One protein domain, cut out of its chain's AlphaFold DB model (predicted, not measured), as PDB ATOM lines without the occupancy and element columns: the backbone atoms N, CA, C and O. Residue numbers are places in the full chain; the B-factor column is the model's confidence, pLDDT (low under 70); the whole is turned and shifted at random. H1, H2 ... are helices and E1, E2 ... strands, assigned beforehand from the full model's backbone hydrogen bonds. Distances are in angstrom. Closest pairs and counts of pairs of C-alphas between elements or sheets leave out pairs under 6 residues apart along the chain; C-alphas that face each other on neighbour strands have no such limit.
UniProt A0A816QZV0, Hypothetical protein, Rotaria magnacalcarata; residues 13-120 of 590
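AT A GLANCE: This is residues 13 to 120 of the 590 residues of the protein "Hypothetical protein" of Rotaria magnacalcarata (UniProt A0A816QZV0). A small three-stranded parallel sheet, E1, E4 and E7, forms a wall with one face bare, and over its other face lie H2 and, farther from it, a loose layer of H3, H4 and the small hairpin of E5 and E6. The hairpin of E2 and E3 reaches out as an arm at one end of the long axis, and the loop of residues 102 to 113 reaches out at the other before H5. The printed part has 108 residues with five named helices and seven named strands, in the order E1 H1 E2 E3 H2 E4 H3 H4 E5 E6 E7 H5. The class is mixed, helices and strands; the whole is compact, with a radius of gyration of the C-alphas of 14.3 A, yet elongated, spanning 49 by 30 by 21 A.

HOW THE PARTS SIT: E1, residues 13 to 16, is an edge strand and runs parallel to the inner strand E4, residues 53 to 57, at 7 degrees; N 15 and O 55 are 3.0 A apart, within hydrogen-bond range. E4 is also parallel to the other edge strand, E7, residues 96 to 101, at 14 degrees, with N 56 and O 98 at 2.8 A. H1, residues 23 to 27, only grazes this sheet, with its residues 25 to 26. E2, residues 28 to 33, and E3, residues 36 to 41, form an antiparallel hairpin at 149 degrees, with N 31 and O 38 at 2.9 A. H2, residues 43 to 50, is on the sheet at a height of 7.3 A, along the strands at 15 degrees to E1 on the local plane. H2 touches H1, the closest C-alphas being those of Leu 27 and Tyr 45, 4.9 A apart. H3, residues 64 to 68, is close to H1 but not clearly touching, with the closest C-alphas, of Ile 23 and Val 66, 5.7 A apart. H3 and H4, residues 71 to 74, meet only through their link. E5, residues 79 to 81, and E6, residues 88 to 90, form an antiparallel hairpin at 161 degrees, with N 80 and O 89 at 2.9 A. The closest C-alphas of H4 and E5 are those of Leu 73 and Ser 79, 6.0 A apart; those of H2 and E6 are of Met 48 and Thr 90, 6.7 A apart. H5, residues 114 to 117, is close to H4 but not clearly touching, at 7.7 A between the C-alphas of Phe 71 and Leu 116. In H1, H2 and H3 every O i to N i+4 pair is within hydrogen-bond range; H4 and H5 are too short for such a pair.

IN THESE COORDINATES: E1 begins at C-alpha 13, (-33.310, 46.626, -10.608). From first to last C-alpha, E7 measures 16.9 A, E3 15.9 A, E2 14.9 A, E4 12.7 A and H2 10.8 A. H5 ends at C-alpha 117, (-21.650, 62.285, -20.236).

THE WHOLE: The two C-alphas farthest apart, of Asp 35 and Ser 105, are 48.9 A apart. The printed part has no cut. The link from E7 to H5, 12 residues, is long. The mean pLDDT of the printed part is 85.7; residue 35 and residues 104 to 108 are under 70.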
ATOM      1  N   GLU A  13     -33.724  47.559  -9.558       94.38
ATOM      2  CA  GLU A  13     -33.310  46.626 -10.608       94.38
ATOM      3  C   GLU A  13     -31.890  46.995 -11.052       94.38
ATOM      4  O   GLU A  13     -31.543  48.175 -11.123       94.38
ATOM      5  N   ARG A  14     -31.055  45.996 -11.339       92.81
ATOM      6  CA  ARG A  14     -29.659  46.202 -11.738       92.81
ATOM      7  C   ARG A  14     -29.331  45.366 -12.966       92.81
ATOM      8  O   ARG A  14     -29.689  44.194 -13.012       92.81
ATOM      9  N   VAL A  15     -28.585  45.957 -13.892       92.19
ATOM     10  CA  VAL A  15     -27.847  45.243 -14.942       92.19
ATOM     11  C   VAL A  15     -26.364  45.484 -14.699       92.19
ATOM     12  O   VAL A  15     -25.963  46.612 -14.426       92.19
ATOM     13  N   ASN A  16     -25.563  44.423 -14.738       91.31
ATOM     14  CA  ASN A  16     -24.110  44.524 -14.684       91.31
ATOM     15  C   ASN A  16     -23.577  44.361 -16.104       91.31
ATOM     16  O   ASN A  16     -23.692  43.268 -16.650       91.31
ATOM     17  N   ASN A  17     -23.070  45.438 -16.698       90.12
ATOM     18  CA  ASN A  17     -22.656  45.426 -18.094       90.12
ATOM     19  C   ASN A  17     -21.343  44.664 -18.298       90.12
ATOM     20  O   ASN A  17     -20.495  44.572 -17.411       90.12
ATOM     21  N   THR A  18     -21.210  44.153 -19.510       87.56
ATOM     22  CA  THR A  18     -20.078  43.439 -20.095       87.56
ATOM     23  C   THR A  18     -19.986  43.831 -21.570       87.56
ATOM     24  O   THR A  18     -20.956  44.341 -22.133       87.56
ATOM     25  N   ASP A  19     -18.873  43.499 -22.219       84.06
ATOM     26  CA  ASP A  19     -18.660  43.737 -23.657       84.06
ATOM     27  C   ASP A  19     -19.699  43.016 -24.544       84.06
ATOM     28  O   ASP A  19     -19.943  43.396 -25.685       84.06
ATOM     29  N   THR A  20     -20.351  41.982 -24.005       84.50
ATOM     30  CA  THR A  20     -21.411  41.200 -24.660       84.50
ATOM     31  C   THR A  20     -22.824  41.654 -24.305       84.50
ATOM     32  O   THR A  20     -23.792  41.068 -24.785       84.50
ATOM     33  N   THR A  21     -22.976  42.667 -23.446       88.88
ATOM     34  CA  THR A  21     -24.299  43.135 -23.031       88.88
ATOM     35  C   THR A  21     -25.046  43.732 -24.213       88.88
ATOM     36  O   THR A  21     -24.519  44.556 -24.955       88.88
ATOM     37  N   THR A  22     -26.309  43.352 -24.355       88.81
ATOM     38  CA  THR A  22     -27.184  43.775 -25.442       88.81
ATOM     39  C   THR A  22     -28.375  44.579 -24.924       88.81
ATOM     40  O   THR A  22     -28.684  44.653 -23.735       88.81
ATOM     41  N   ILE A  23     -29.128  45.165 -25.854       89.00
ATOM     42  CA  ILE A  23     -30.375  45.885 -25.554       89.00
ATOM     43  C   ILE A  23     -31.430  44.952 -24.946       89.00
ATOM     44  O   ILE A  23     -32.288  45.392 -24.173       89.00
ATOM     45  N   GLN A  24     -31.375  43.666 -25.296       88.06
ATOM     46  CA  GLN A  24     -32.313  42.662 -24.809       88.06
ATOM     47  C   GLN A  24     -32.159  42.444 -23.299       88.06
ATOM     48  O   GLN A  24     -33.164  42.276 -22.613       88.06
ATOM     49  N   ASP A  25     -30.949  42.583 -22.753       88.31
ATOM     50  CA  ASP A  25     -30.701  42.477 -21.309       88.31
ATOM     51  C   ASP A  25     -31.397  43.606 -20.522       88.31
ATOM     52  O   ASP A  25     -31.910  43.417 -19.412       88.31
ATOM     53  N   TYR A  26     -31.497  44.791 -21.131       91.94
ATOM     54  CA  TYR A  26     -32.187  45.943 -20.556       91.94
ATOM     55  C   TYR A  26     -33.707  45.852 -20.713       91.94
ATOM     56  O   TYR A  26     -34.451  45.992 -19.737       91.94
ATOM     57  N   LEU A  27     -34.191  45.671 -21.944       92.44
ATOM     58  CA  LEU A  27     -35.609  45.840 -22.281       92.44
ATOM     59  C   LEU A  27     -36.388  44.525 -22.309       92.44
ATOM     60  O   LEU A  27     -37.596  44.530 -22.057       92.44
ATOM     61  N   GLY A  28     -35.710  43.404 -22.524       89.50
ATOM     62  CA  GLY A  28     -36.302  42.078 -22.618       89.50
ATOM     63  C   GLY A  28     -36.210  41.467 -24.007       89.50
ATOM     64  O   GLY A  28     -35.894  42.137 -24.993       89.50
ATOM     65  N   THR A  29     -36.544  40.184 -24.072       85.75
ATOM     66  CA  THR A  29     -36.562  39.389 -25.301       85.75
ATOM     67  C   THR A  29     -37.771  38.461 -25.327       85.75
ATOM     68  O   THR A  29     -38.425  38.242 -24.305       85.75
ATOM     69  N   TYR A  30     -38.109  37.949 -26.504       83.06
ATOM     70  CA  TYR A  30     -39.131  36.918 -26.639       83.06
ATOM     71  C   TYR A  30     -38.491  35.557 -26.403       83.06
ATOM     72  O   TYR A  30     -37.570  35.179 -27.119       83.06
ATOM     73  N   LEU A  31     -38.996  34.828 -25.412       81.69
ATOM     74  CA  LEU A  31     -38.592  33.454 -25.156       81.69
ATOM     75  C   LEU A  31     -39.669  32.494 -25.665       81.69
ATOM     76  O   LEU A  31     -40.858  32.774 -25.466       81.69
ATOM     77  N   PRO A  32     -39.291  31.378 -26.307       70.56
ATOM     78  CA  PRO A  32     -40.253  30.353 -26.673       70.56
ATOM     79  C   PRO A  32     -40.822  29.695 -25.407       70.56
ATOM     80  O   PRO A  32     -40.102  29.434 -24.446       70.56
ATOM     81  N   VAL A  33     -42.129  29.455 -25.385       79.94
ATOM     82  CA  VAL A  33     -42.848  28.752 -24.316       79.94
ATOM     83  C   VAL A  33     -43.891  27.864 -24.981       79.94
ATOM     84  O   VAL A  33     -44.827  28.389 -25.579       79.94
ATOM     85  N   ASN A  34     -43.738  26.543 -24.848       74.31
ATOM     86  CA  ASN A  34     -44.599  25.509 -25.438       74.31
ATOM     87  C   ASN A  34     -44.955  25.805 -26.913       74.31
ATOM     88  O   ASN A  34     -44.124  25.579 -27.786       74.31
ATOM     89  N   ASP A  35     -46.139  26.380 -27.161       66.38
ATOM     90  CA  ASP A  35     -46.712  26.649 -28.490       66.38
ATOM     91  C   ASP A  35     -46.617  28.125 -28.932       66.38
ATOM     92  O   ASP A  35     -47.365  28.583 -29.799       66.38
ATOM     93  N   GLY A  36     -45.742  28.931 -28.326       76.25
ATOM     94  CA  GLY A  36     -45.623  30.340 -28.696       76.25
ATOM     95  C   GLY A  36     -44.410  31.054 -28.121       76.25
ATOM     96  O   GLY A  36     -43.473  30.444 -27.620       76.25
ATOM     97  N   PHE A  37     -44.436  32.383 -28.193       80.12
ATOM     98  CA  PHE A  37     -43.379  33.244 -27.671       80.12
ATOM     99  C   PHE A  37     -43.941  34.175 -26.602       80.12
ATOM    100  O   PHE A  37     -44.893  34.921 -26.844       80.12
ATOM    101  N   VAL A  38     -43.326  34.171 -25.422       85.62
ATOM    102  CA  VAL A  38     -43.666  35.080 -24.327       85.62
ATOM    103  C   VAL A  38     -42.579  36.137 -24.215       85.62
ATOM    104  O   VAL A  38     -41.393  35.832 -24.119       85.62
ATOM    105  N   PHE A  39     -42.984  37.408 -24.206       86.44
ATOM    106  CA  PHE A  39     -42.047  38.502 -23.978       86.44
ATOM    107  C   PHE A  39     -41.602  38.520 -22.514       86.44
ATOM    108  O   PHE A  39     -42.365  38.902 -21.619       86.44
ATOM    109  N   GLN A  40     -40.351  38.149 -22.271       87.94
ATOM    110  CA  GLN A  40     -39.730  38.276 -20.967       87.94
ATOM    111  C   GLN A  40     -39.185  39.697 -20.808       87.94
ATOM    112  O   GLN A  40     -38.217  40.094 -21.449       87.94
ATOM    113  N   LYS A  41     -39.815  40.476 -19.926       91.94
ATOM    114  CA  LYS A  41     -39.429  41.866 -19.637       91.94
ATOM    115  C   LYS A  41     -38.024  41.929 -19.039       91.94
ATOM    116  O   LYS A  41     -37.780  41.281 -18.021       91.94
ATOM    117  N   GLY A  42     -37.159  42.776 -19.594       91.75
ATOM    118  CA  GLY A  42     -35.822  43.051 -19.059       91.75
ATOM    119  C   GLY A  42     -35.838  43.926 -17.802       91.75
ATOM    120  O   GLY A  42     -36.884  44.433 -17.378       91.75
ATOM    121  N   ALA A  43     -34.676  44.106 -17.177       93.38
ATOM    122  CA  ALA A  43     -34.558  44.814 -15.899       93.38
ATOM    123  C   ALA A  43     -34.971  46.296 -15.984       93.38
ATOM    124  O   ALA A  43     -35.726  46.776 -15.134       93.38
ATOM    125  N   LEU A  44     -34.555  47.008 -17.038       94.62
ATOM    126  CA  LEU A  44     -34.946  48.402 -17.268       94.62
ATOM    127  C   LEU A  44     -36.441  48.514 -17.579       94.62
ATOM    128  O   LEU A  44     -37.104  49.400 -17.040       94.62
ATOM    129  N   TYR A  45     -36.990  47.590 -18.378       94.50
ATOM    130  CA  TYR A  45     -38.434  47.531 -18.634       94.50
ATOM    131  C   TYR A  45     -39.196  47.468 -17.308       94.50
ATOM    132  O   TYR A  45     -40.082  48.289 -17.054       94.50
ATOM    133  N   ARG A  46     -38.868  46.484 -16.455       94.75
ATOM    134  CA  ARG A  46     -39.552  46.285 -15.168       94.75
ATOM    135  C   ARG A  46     -39.416  47.513 -14.279       94.75
ATOM    136  O   ARG A  46     -40.388  47.886 -13.622       94.75
ATOM    137  N   ALA A  47     -38.250  48.155 -14.279       94.88
ATOM    138  CA  ALA A  47     -38.035  49.346 -13.481       94.88
ATOM    139  C   ALA A  47     -38.913  50.519 -13.934       94.88
ATOM    140  O   ALA A  47     -39.598  51.129 -13.114       94.88
ATOM    141  N   MET A  48     -38.964  50.784 -15.240       94.44
ATOM    142  CA  MET A  48     -39.805  51.835 -15.811       94.44
ATOM    143  C   MET A  48     -41.295  51.579 -15.565       94.44
ATOM    144  O   MET A  48     -42.011  52.479 -15.127       94.44
ATOM    145  N   GLU A  49     -41.766  50.351 -15.799       94.06
ATOM    146  CA  GLU A  49     -43.180  49.984 -15.645       94.06
ATOM    147  C   GLU A  49     -43.671  50.100 -14.197       94.06
ATOM    148  O   GLU A  49     -44.859  50.327 -13.965       94.06
ATOM    149  N   ASN A  50     -42.779  49.952 -13.216       93.44
ATOM    150  CA  ASN A  50     -43.136  49.980 -11.800       93.44
ATOM    151  C   ASN A  50     -42.695  51.252 -11.064       93.44
ATOM    152  O   ASN A  50     -43.028  51.402  -9.891       93.44
ATOM    153  N   GLY A  51     -41.988  52.173 -11.726       91.94
ATOM    154  CA  GLY A  51     -41.458  53.375 -11.074       91.94
ATOM    155  C   GLY A  51     -40.323  53.060 -10.096       91.94
ATOM    156  O   GLY A  51     -40.160  53.743  -9.091       91.94
ATOM    157  N   TRP A  52     -39.580  51.981 -10.342       94.31
ATOM    158  CA  TRP A  52     -38.468  51.542  -9.499       94.31
ATOM    159  C   TRP A  52     -37.167  52.233  -9.882       94.31
ATOM    160  O   TRP A  52     -37.049  52.861 -10.932       94.31
ATOM    161  N   TRP A  53     -36.162  52.099  -9.028       94.38
ATOM    162  CA  TRP A  53     -34.825  52.558  -9.360       94.38
ATOM    163  C   TRP A  53     -34.153  51.538 -10.273       94.38
ATOM    164  O   TRP A  53     -34.365  50.330 -10.141       94.38
ATOM    165  N   PHE A  54     -33.333  52.028 -11.189       93.88
ATOM    166  CA  PHE A  54     -32.554  51.207 -12.099       93.88
ATOM    167  C   PHE A  54     -31.076  51.581 -12.011       93.88
ATOM    168  O   PHE A  54     -30.748  52.763 -12.068       93.88
ATOM    169  N   LEU A  55     -30.197  50.586 -11.885       94.62
ATOM    170  CA  LEU A  55     -28.745  50.756 -11.879       94.62
ATOM    171  C   LEU A  55     -28.104  49.998 -13.047       94.62
ATOM    172  O   LEU A  55     -28.134  48.767 -13.080       94.62
ATOM    173  N   ALA A  56     -27.472  50.731 -13.959       92.75
ATOM    174  CA  ALA A  56     -26.557  50.180 -14.951       92.75
ATOM    175  C   ALA A  56     -25.124  50.197 -14.398       92.75
ATOM    176  O   ALA A  56     -24.470  51.239 -14.383       92.75
ATOM    177  N   ASP A  57     -24.655  49.057 -13.900       91.88
ATOM    178  CA  ASP A  57     -23.310  48.923 -13.331       91.88
ATOM    179  C   ASP A  57     -22.273  48.577 -14.405       91.88
ATOM    180  O   ASP A  57     -22.622  47.976 -15.421       91.88
ATOM    181  N   GLU A  58     -21.020  48.979 -14.188       89.25
ATOM    182  CA  GLU A  58     -19.922  48.940 -15.169       89.25
ATOM    183  C   GLU A  58     -20.333  49.490 -16.551       89.25
ATOM    184  O   GLU A  58     -20.051  48.904 -17.590       89.25
ATOM    185  N   PHE A  59     -21.051  50.617 -16.569       89.38
ATOM    186  CA  PHE A  59     -21.741  51.141 -17.750       89.38
ATOM    187  C   PHE A  59     -20.845  51.301 -18.985       89.38
ATOM    188  O   PHE A  59     -21.325  51.163 -20.100       89.38
ATOM    189  N   ASN A  60     -19.550  51.546 -18.792       87.44
ATOM    190  CA  ASN A  60     -18.562  51.709 -19.853       87.44
ATOM    191  C   ASN A  60     -17.959  50.413 -20.422       87.44
ATOM    192  O   ASN A  60     -17.092  50.500 -21.290       87.44
ATOM    193  N   LEU A  61     -18.390  49.241 -19.950       87.38
ATOM    194  CA  LEU A  61     -18.075  47.955 -20.584       87.38
ATOM    195  C   LEU A  61     -19.025  47.628 -21.740       87.38
ATOM    196  O   LEU A  61     -18.647  46.925 -22.662       87.38
ATOM    197  N   ALA A  62     -20.259  48.137 -21.717       86.38
ATOM    198  CA  ALA A  62     -21.186  47.889 -22.818       86.38
ATOM    199  C   ALA A  62     -20.753  48.632 -24.091       86.38
ATOM    200  O   ALA A  62     -20.191  49.728 -24.030       86.38
ATOM    201  N   ASP A  63     -21.108  48.074 -25.249       85.56
ATOM    202  CA  ASP A  63     -20.899  48.745 -26.527       85.56
ATOM    203  C   ASP A  63     -21.665  50.093 -26.572       85.56
ATOM    204  O   ASP A  63     -22.839  50.163 -26.172       85.56
ATOM    205  N   PRO A  64     -21.056  51.183 -27.083       82.31
ATOM    206  CA  PRO A  64     -21.711  52.490 -27.179       82.31
ATOM    207  C   PRO A  64     -23.063  52.480 -27.916       82.31
ATOM    208  O   PRO A  64     -23.933  53.305 -27.623       82.31
ATOM    209  N   SER A  65     -23.283  51.549 -28.852       82.44
ATOM    210  CA  SER A  65     -24.555  51.386 -29.566       82.44
ATOM    211  C   SER A  65     -25.715  51.007 -28.641       82.44
ATOM    212  O   SER A  65     -26.823  51.520 -28.822       82.44
ATOM    213  N   VAL A  66     -25.467  50.204 -27.600       85.88
ATOM    214  CA  VAL A  66     -26.466  49.849 -26.576       85.88
ATOM    215  C   VAL A  66     -26.862  51.089 -25.782       85.88
ATOM    216  O   VAL A  66     -28.038  51.305 -25.480       85.88
ATOM    217  N   MET A  67     -25.894  51.963 -25.509       83.56
ATOM    218  CA  MET A  67     -26.124  53.193 -24.754       83.56
ATOM    219  C   MET A  67     -26.940  54.228 -25.531       83.56
ATOM    220  O   MET A  67     -27.735  54.956 -24.932       83.56
ATOM    221  N   ASN A  68     -26.795  54.284 -26.860       83.00
ATOM    222  CA  ASN A  68     -27.537  55.222 -27.709       83.00
ATOM    223  C   ASN A  68     -29.058  55.053 -27.574       83.00
ATOM    224  O   ASN A  68     -29.811  56.026 -27.635       83.00
ATOM    225  N   ILE A  69     -29.523  53.826 -27.332       84.50
ATOM    226  CA  ILE A  69     -30.947  53.524 -27.146       84.50
ATOM    227  C   ILE A  69     -31.492  54.101 -25.839       84.50
ATOM    228  O   ILE A  69     -32.686  54.382 -25.743       84.50
ATOM    229  N   LEU A  70     -30.630  54.375 -24.861       87.00
ATOM    230  CA  LEU A  70     -31.008  55.017 -23.606       87.00
ATOM    231  C   LEU A  70     -31.145  56.542 -23.743       87.00
ATOM    232  O   LEU A  70     -31.730  57.174 -22.861       87.00
ATOM    233  N   PHE A  71     -30.686  57.156 -24.845       87.31
ATOM    234  CA  PHE A  71     -30.743  58.611 -25.034       87.31
ATOM    235  C   PHE A  71     -32.124  59.236 -24.826       87.31
ATOM    236  O   PHE A  71     -32.172  60.244 -24.129       87.31
ATOM    237  N   PRO A  72     -33.252  58.676 -25.306       86.81
ATOM    238  CA  PRO A  72     -34.571  59.243 -25.030       86.81
ATOM    239  C   PRO A  72     -34.864  59.393 -23.528       86.81
ATOM    240  O   PRO A  72     -35.414  60.411 -23.101       86.81
ATOM    241  N   LEU A  73     -34.451  58.414 -22.716       87.94
ATOM    242  CA  LEU A  73     -34.599  58.463 -21.259       87.94
ATOM    243  C   LEU A  73     -33.668  59.513 -20.655       87.94
ATOM    244  O   LEU A  73     -34.104  60.355 -19.869       87.94
ATOM    245  N   LEU A  74     -32.407  59.518 -21.086       84.94
ATOM    246  CA  LEU A  74     -31.393  60.457 -20.612       84.94
ATOM    247  C   LEU A  74     -31.664  61.905 -21.056       84.94
ATOM    248  O   LEU A  74     -31.259  62.845 -20.379       84.94
ATOM    249  N   GLU A  75     -32.422  62.116 -22.130       84.62
ATOM    250  CA  GLU A  75     -32.892  63.422 -22.616       84.62
ATOM    251  C   GLU A  75     -34.171  63.894 -21.910       84.62
ATOM    252  O   GLU A  75     -34.533  65.061 -22.014       84.62
ATOM    253  N   GLY A  76     -34.812  63.041 -21.102       79.69
ATOM    254  CA  GLY A  76     -35.996  63.401 -20.315       79.69
ATOM    255  C   GLY A  76     -37.335  63.171 -21.017       79.69
ATOM    256  O   GLY A  76     -38.349  63.696 -20.567       79.69
ATOM    257  N   LYS A  77     -37.380  62.365 -22.089       82.31
ATOM    258  CA  LYS A  77     -38.652  61.963 -22.721       82.31
ATOM    259  C   LYS A  77     -39.470  61.010 -21.838       82.31
ATOM    260  O   LYS A  77     -40.632  60.769 -22.137       82.31
ATOM    261  N   ASN A  78     -38.879  60.461 -20.768       86.25
ATOM    262  CA  ASN A  78     -39.475  59.477 -19.849       86.25
ATOM    263  C   ASN A  78     -40.058  58.239 -20.540       86.25
ATOM    264  O   ASN A  78     -40.779  57.465 -19.917       86.25
ATOM    265  N   SER A  79     -39.735  58.022 -21.812       91.19
ATOM    266  CA  SER A  79     -40.232  56.910 -22.602       91.19
ATOM    267  C   SER A  79     -39.144  56.357 -23.505       91.19
ATOM    268  O   SER A  79     -38.327  57.118 -24.025       91.19
ATOM    269  N   ILE A  80     -39.182  55.052 -23.736       92.06
ATOM    270  CA  ILE A  80     -38.270  54.340 -24.629       92.06
ATOM    271  C   ILE A  80     -39.067  53.406 -25.535       92.06
ATOM    272  O   ILE A  80     -40.067  52.825 -25.111       92.06
ATOM    273  N   MET A  81     -38.643  53.280 -26.790       89.06
ATOM    274  CA  MET A  81     -39.200  52.303 -27.722       89.06
ATOM    275  C   MET A  81     -38.402  51.006 -27.614       89.06
ATOM    276  O   MET A  81     -37.174  51.035 -27.620       89.06
ATOM    277  N   ILE A  82     -39.097  49.876 -27.537       87.00
ATOM    278  CA  ILE A  82     -38.489  48.549 -27.578       87.00
ATOM    279  C   ILE A  82     -38.227  48.193 -29.047       87.00
ATOM    280  O   ILE A  82     -39.199  48.028 -29.786       87.00
ATOM    281  N   PRO A  83     -36.965  48.019 -29.486       81.94
ATOM    282  CA  PRO A  83     -36.668  47.766 -30.897       81.94
ATOM    283  C   PRO A  83     -37.326  46.495 -31.448       81.94
ATOM    284  O   PRO A  83     -37.759  46.475 -32.592       81.94
ATOM    285  N   THR A  84     -37.447  45.447 -30.626       77.38
ATOM    286  CA  THR A  84     -37.973  44.137 -31.045       77.38
ATOM    287  C   THR A  84     -39.489  44.105 -31.231       77.38
ATOM    288  O   THR A  84     -39.977  43.342 -32.053       77.38
ATOM    289  N   SER A  85     -40.246  44.914 -30.482       80.69
ATOM    290  CA  SER A  85     -41.719  44.903 -30.522       80.69
ATOM    291  C   SER A  85     -42.339  46.201 -31.041       80.69
ATOM    292  O   SER A  85     -43.553  46.267 -31.218       80.69
ATOM    293  N   GLY A  86     -41.549  47.267 -31.210       83.88
ATOM    294  CA  GLY A  86     -42.035  48.616 -31.524       83.88
ATOM    295  C   GLY A  86     -42.835  49.280 -30.395       83.88
ATOM    296  O   GLY A  86     -43.253  50.432 -30.519       83.88
ATOM    297  N   LYS A  87     -43.052  48.587 -29.270       86.81
ATOM    298  CA  LYS A  87     -43.828  49.093 -28.137       86.81
ATOM    299  C   LYS A  87     -43.085  50.232 -27.446       86.81
ATOM    300  O   LYS A  87     -41.891  50.131 -27.175       86.81
ATOM    301  N   ILE A  88     -43.811  51.288 -27.092       91.25
ATOM    302  CA  ILE A  88     -43.285  52.388 -26.281       91.25
ATOM    303  C   ILE A  88     -43.615  52.117 -24.813       91.25
ATOM    304  O   ILE A  88     -44.767  51.858 -24.459       91.25
ATOM    305  N   ILE A  89     -42.600  52.172 -23.956       91.94
ATOM    306  CA  ILE A  89     -42.742  52.100 -22.501       91.94
ATOM    307  C   ILE A  89     -42.539  53.501 -21.951       91.94
ATOM    308  O   ILE A  89     -41.522  54.127 -22.245       91.94
ATOM    309  N   THR A  90     -43.453  53.952 -21.101       94.06
ATOM    310  CA  THR A  90     -43.316  55.202 -20.349       94.06
ATOM    311  C   THR A  90     -43.006  54.882 -18.891       94.06
ATOM    312  O   THR A  90     -43.684  54.061 -18.274       94.06
ATOM    313  N   ALA A  91     -41.972  55.516 -18.343       93.69
ATOM    314  CA  ALA A  91     -41.580  55.378 -16.952       93.69
ATOM    315  C   ALA A  91     -42.658  55.954 -16.027       93.69
ATOM    316  O   ALA A  91     -43.098  57.094 -16.198       93.69
ATOM    317  N   LYS A  92     -43.075  55.170 -15.027       92.94
ATOM    318  CA  LYS A  92     -43.953  55.657 -13.958       92.94
ATOM    319  C   LYS A  92     -43.213  56.628 -13.038       92.94
ATOM    320  O   LYS A  92     -41.987  56.608 -12.929       92.94
ATOM    321  N   GLN A  93     -43.986  57.453 -12.333       89.75
ATOM    322  CA  GLN A  93     -43.465  58.339 -11.296       89.75
ATOM    323  C   GLN A  93     -42.662  57.543 -10.253       89.75
ATOM    324  O   GLN A  93     -43.069  56.453  -9.857       89.75
ATOM    325  N   GLY A  94     -41.521  58.092  -9.825       88.44
ATOM    326  CA  GLY A  94     -40.586  57.432  -8.906       88.44
ATOM    327  C   GLY A  94     -39.433  56.693  -9.594       88.44
ATOM    328  O   GLY A  94     -38.452  56.359  -8.923       88.44
ATOM    329  N   PHE A  95     -39.496  56.498 -10.918       91.75
ATOM    330  CA  PHE A  95     -38.392  55.922 -11.685       91.75
ATOM    331  C   PHE A  95     -37.156  56.826 -11.659       91.75
ATOM    332  O   PHE A  95     -37.236  58.017 -11.964       91.75
ATOM    333  N   HIS A  96     -36.007  56.228 -11.351       89.81
ATOM    334  CA  HIS A  96     -34.711  56.896 -11.367       89.81
ATOM    335  C   HIS A  96     -33.685  56.008 -12.059       89.81
ATOM    336  O   HIS A  96     -33.577  54.821 -11.746       89.81
ATOM    337  N   PHE A  97     -32.929  56.599 -12.980       91.50
ATOM    338  CA  PHE A  97     -31.845  55.924 -13.679       91.50
ATOM    339  C   PHE A  97     -30.512  56.308 -13.040       91.50
ATOM    340  O   PHE A  97     -30.186  57.493 -12.942       91.50
ATOM    341  N   PHE A  98     -29.747  55.293 -12.660       92.31
ATOM    342  CA  PHE A  98     -28.388  55.403 -12.166       92.31
ATOM    343  C   PHE A  98     -27.458  54.593 -13.053       92.31
ATOM    344  O   PHE A  98     -27.816  53.516 -13.529       92.31
ATOM    345  N   ALA A  99     -26.247  55.092 -13.241       91.12
ATOM    346  CA  ALA A  99     -25.171  54.331 -13.845       91.12
ATOM    347  C   ALA A  99     -23.902  54.496 -13.013       91.12
ATOM    348  O   ALA A  99     -23.678  55.560 -12.430       91.12
ATOM    349  N   THR A 100     -23.115  53.426 -12.953       90.69
ATOM    350  CA  THR A 100     -21.789  53.397 -12.343       90.69
ATOM    351  C   THR A 100     -20.783  52.913 -13.368       90.69
ATOM    352  O   THR A 100     -21.043  51.968 -14.102       90.69
ATOM    353  N   GLN A 101     -19.632  53.564 -13.435       85.69
ATOM    354  CA  GLN A 101     -18.494  53.109 -14.230       85.69
ATOM    355  C   GLN A 101     -17.236  53.289 -13.415       85.69
ATOM    356  O   GLN A 101     -17.172  54.220 -12.624       85.69
ATOM    357  N   ASN A 102     -16.250  52.447 -13.650       82.12
ATOM    358  CA  ASN A 102     -14.917  52.649 -13.115       82.12
ATOM    359  C   ASN A 102     -14.055  53.397 -14.140       82.12
ATOM    360  O   ASN A 102     -14.392  53.405 -15.329       82.12
ATOM    361  N   ASP A 103     -12.932  53.970 -13.707       73.81
ATOM    362  CA  ASP A 103     -12.051  54.714 -14.610       73.81
ATOM    363  C   ASP A 103     -11.613  53.869 -15.829       73.81
ATOM    364  O   ASP A 103     -11.395  52.652 -15.748       73.81
ATOM    365  N   SER A 104     -11.523  54.542 -16.977       63.84
ATOM    366  CA  SER A 104     -11.154  53.987 -18.287       63.84
ATOM    367  C   SER A 104      -9.683  53.579 -18.392       63.84
ATOM    368  O   SER A 104      -9.290  52.945 -19.364       63.84
ATOM    369  N   SER A 105      -8.869  53.914 -17.388       61.41
ATOM    370  CA  SER A 105      -7.468  53.493 -17.267       61.41
ATOM    371  C   SER A 105      -7.293  51.981 -17.055       61.41
ATOM    372  O   SER A 105      -6.196  51.450 -17.229       61.41
ATOM    373  N   TYR A 106      -8.366  51.265 -16.711       59.78
ATOM    374  CA  TYR A 106      -8.375  49.808 -16.605       59.78
ATOM    375  C   TYR A 106      -8.688  49.151 -17.958       59.78
ATOM    376  O   TYR A 106      -9.502  49.655 -18.730       59.78
ATOM    377  N   ALA A 107      -8.062  48.000 -18.222       58.22
ATOM    378  CA  ALA A 107      -8.198  47.262 -19.479       58.22
ATOM    379  C   ALA A 107      -9.665  46.966 -19.856       58.22
ATOM    380  O   ALA A 107     -10.496  46.707 -18.985       58.22
ATOM    381  N   ASN A 108      -9.938  46.966 -21.165       63.88
ATOM    382  CA  ASN A 108     -11.236  46.666 -21.786       63.88
ATOM    383  C   ASN A 108     -12.381  47.621 -21.410       63.88
ATOM    384  O   ASN A 108     -13.538  47.231 -21.429       63.88
ATOM    385  N   ARG A 109     -12.084  48.881 -21.073       71.69
ATOM    386  CA  ARG A 109     -13.114  49.888 -20.783       71.69
ATOM    387  C   ARG A 109     -13.180  50.959 -21.852       71.69
ATOM    388  O   ARG A 109     -12.164  51.535 -22.237       71.69
ATOM    389  N   HIS A 110     -14.394  51.282 -22.283       74.12
ATOM    390  CA  HIS A 110     -14.614  52.364 -23.229       74.12
ATOM    391  C   HIS A 110     -14.619  53.715 -22.515       74.12
ATOM    392  O   HIS A 110     -15.170  53.880 -21.426       74.12
ATOM    393  N   GLN A 111     -14.038  54.737 -23.138       79.31
ATOM    394  CA  GLN A 111     -14.283  56.097 -22.681       79.31
ATOM    395  C   GLN A 111     -15.710  56.488 -23.072       79.31
ATOM    396  O   GLN A 111     -16.064  56.455 -24.252       79.31
ATOM    397  N   LEU A 112     -16.537  56.873 -22.095       81.31
ATOM    398  CA  LEU A 112     -17.898  57.312 -22.396       81.31
ATOM    399  C   LEU A 112     -17.873  58.564 -23.290       81.31
ATOM    400  O   LEU A 112     -17.225  59.555 -22.926       81.31
ATOM    401  N   PRO A 113     -18.609  58.570 -24.420       82.25
ATOM    402  CA  PRO A 113     -18.698  59.737 -25.286       82.25
ATOM    403  C   PRO A 113     -19.164  60.979 -24.521       82.25
ATOM    404  O   PRO A 113     -20.089  60.913 -23.707       82.25
ATOM    405  N   ILE A 114     -18.581  62.142 -24.832       82.19
ATOM    406  CA  ILE A 114     -18.936  63.430 -24.201       82.19
ATOM    407  C   ILE A 114     -20.441  63.710 -24.323       82.19
ATOM    408  O   ILE A 114     -21.070  64.185 -23.382       82.19
ATOM    409  N   SER A 115     -21.040  63.358 -25.464       81.75
ATOM    410  CA  SER A 115     -22.478  63.511 -25.699       81.75
ATOM    411  C   SER A 115     -23.322  62.758 -24.668       81.75
ATOM    412  O   SER A 115     -24.369  63.248 -24.250       81.75
ATOM    413  N   LEU A 116     -22.884  61.576 -24.241       82.25
ATOM    414  CA  LEU A 116     -23.561  60.772 -23.236       82.25
ATOM    415  C   LEU A 116     -23.279  61.305 -21.827       82.25
ATOM    416  O   LEU A 116     -24.220  61.458 -21.050       82.25
ATOM    417  N   ARG A 117     -22.027  61.674 -21.526       84.94
ATOM    418  CA  ARG A 117     -21.650  62.285 -20.236       84.94
ATOM    419  C   ARG A 117     -22.462  63.544 -19.939       84.94
ATOM    420  O   ARG A 117     -22.991  63.679 -18.845       84.94
ATOM    421  N   ASN A 118     -22.662  64.402 -20.941       85.06
ATOM    422  CA  ASN A 118     -23.440  65.639 -20.815       85.06
ATOM    423  C   ASN A 118     -24.921  65.420 -20.452       85.06
ATOM    424  O   ASN A 118     -25.600  66.370 -20.067       85.06
ATOM    425  N   ARG A 119     -25.452  64.199 -20.601       85.25
ATOM    426  CA  ARG A 119     -26.840  63.865 -20.238       85.25
ATOM    427  C   ARG A 119     -26.977  63.351 -18.808       85.25
ATOM    428  O   ARG A 119     -28.094  63.085 -18.361       85.25
ATOM    429  N   PHE A 120     -25.866  63.229 -18.098       84.06
ATOM    430  CA  PHE A 120     -25.842  62.782 -16.727       84.06
ATOM    431  C   PHE A 120     -25.249  63.836 -15.788       84.06
ATOM    432  O   PHE A 120     -24.420  64.654 -16.177       84.06
TER     433      PHE A 120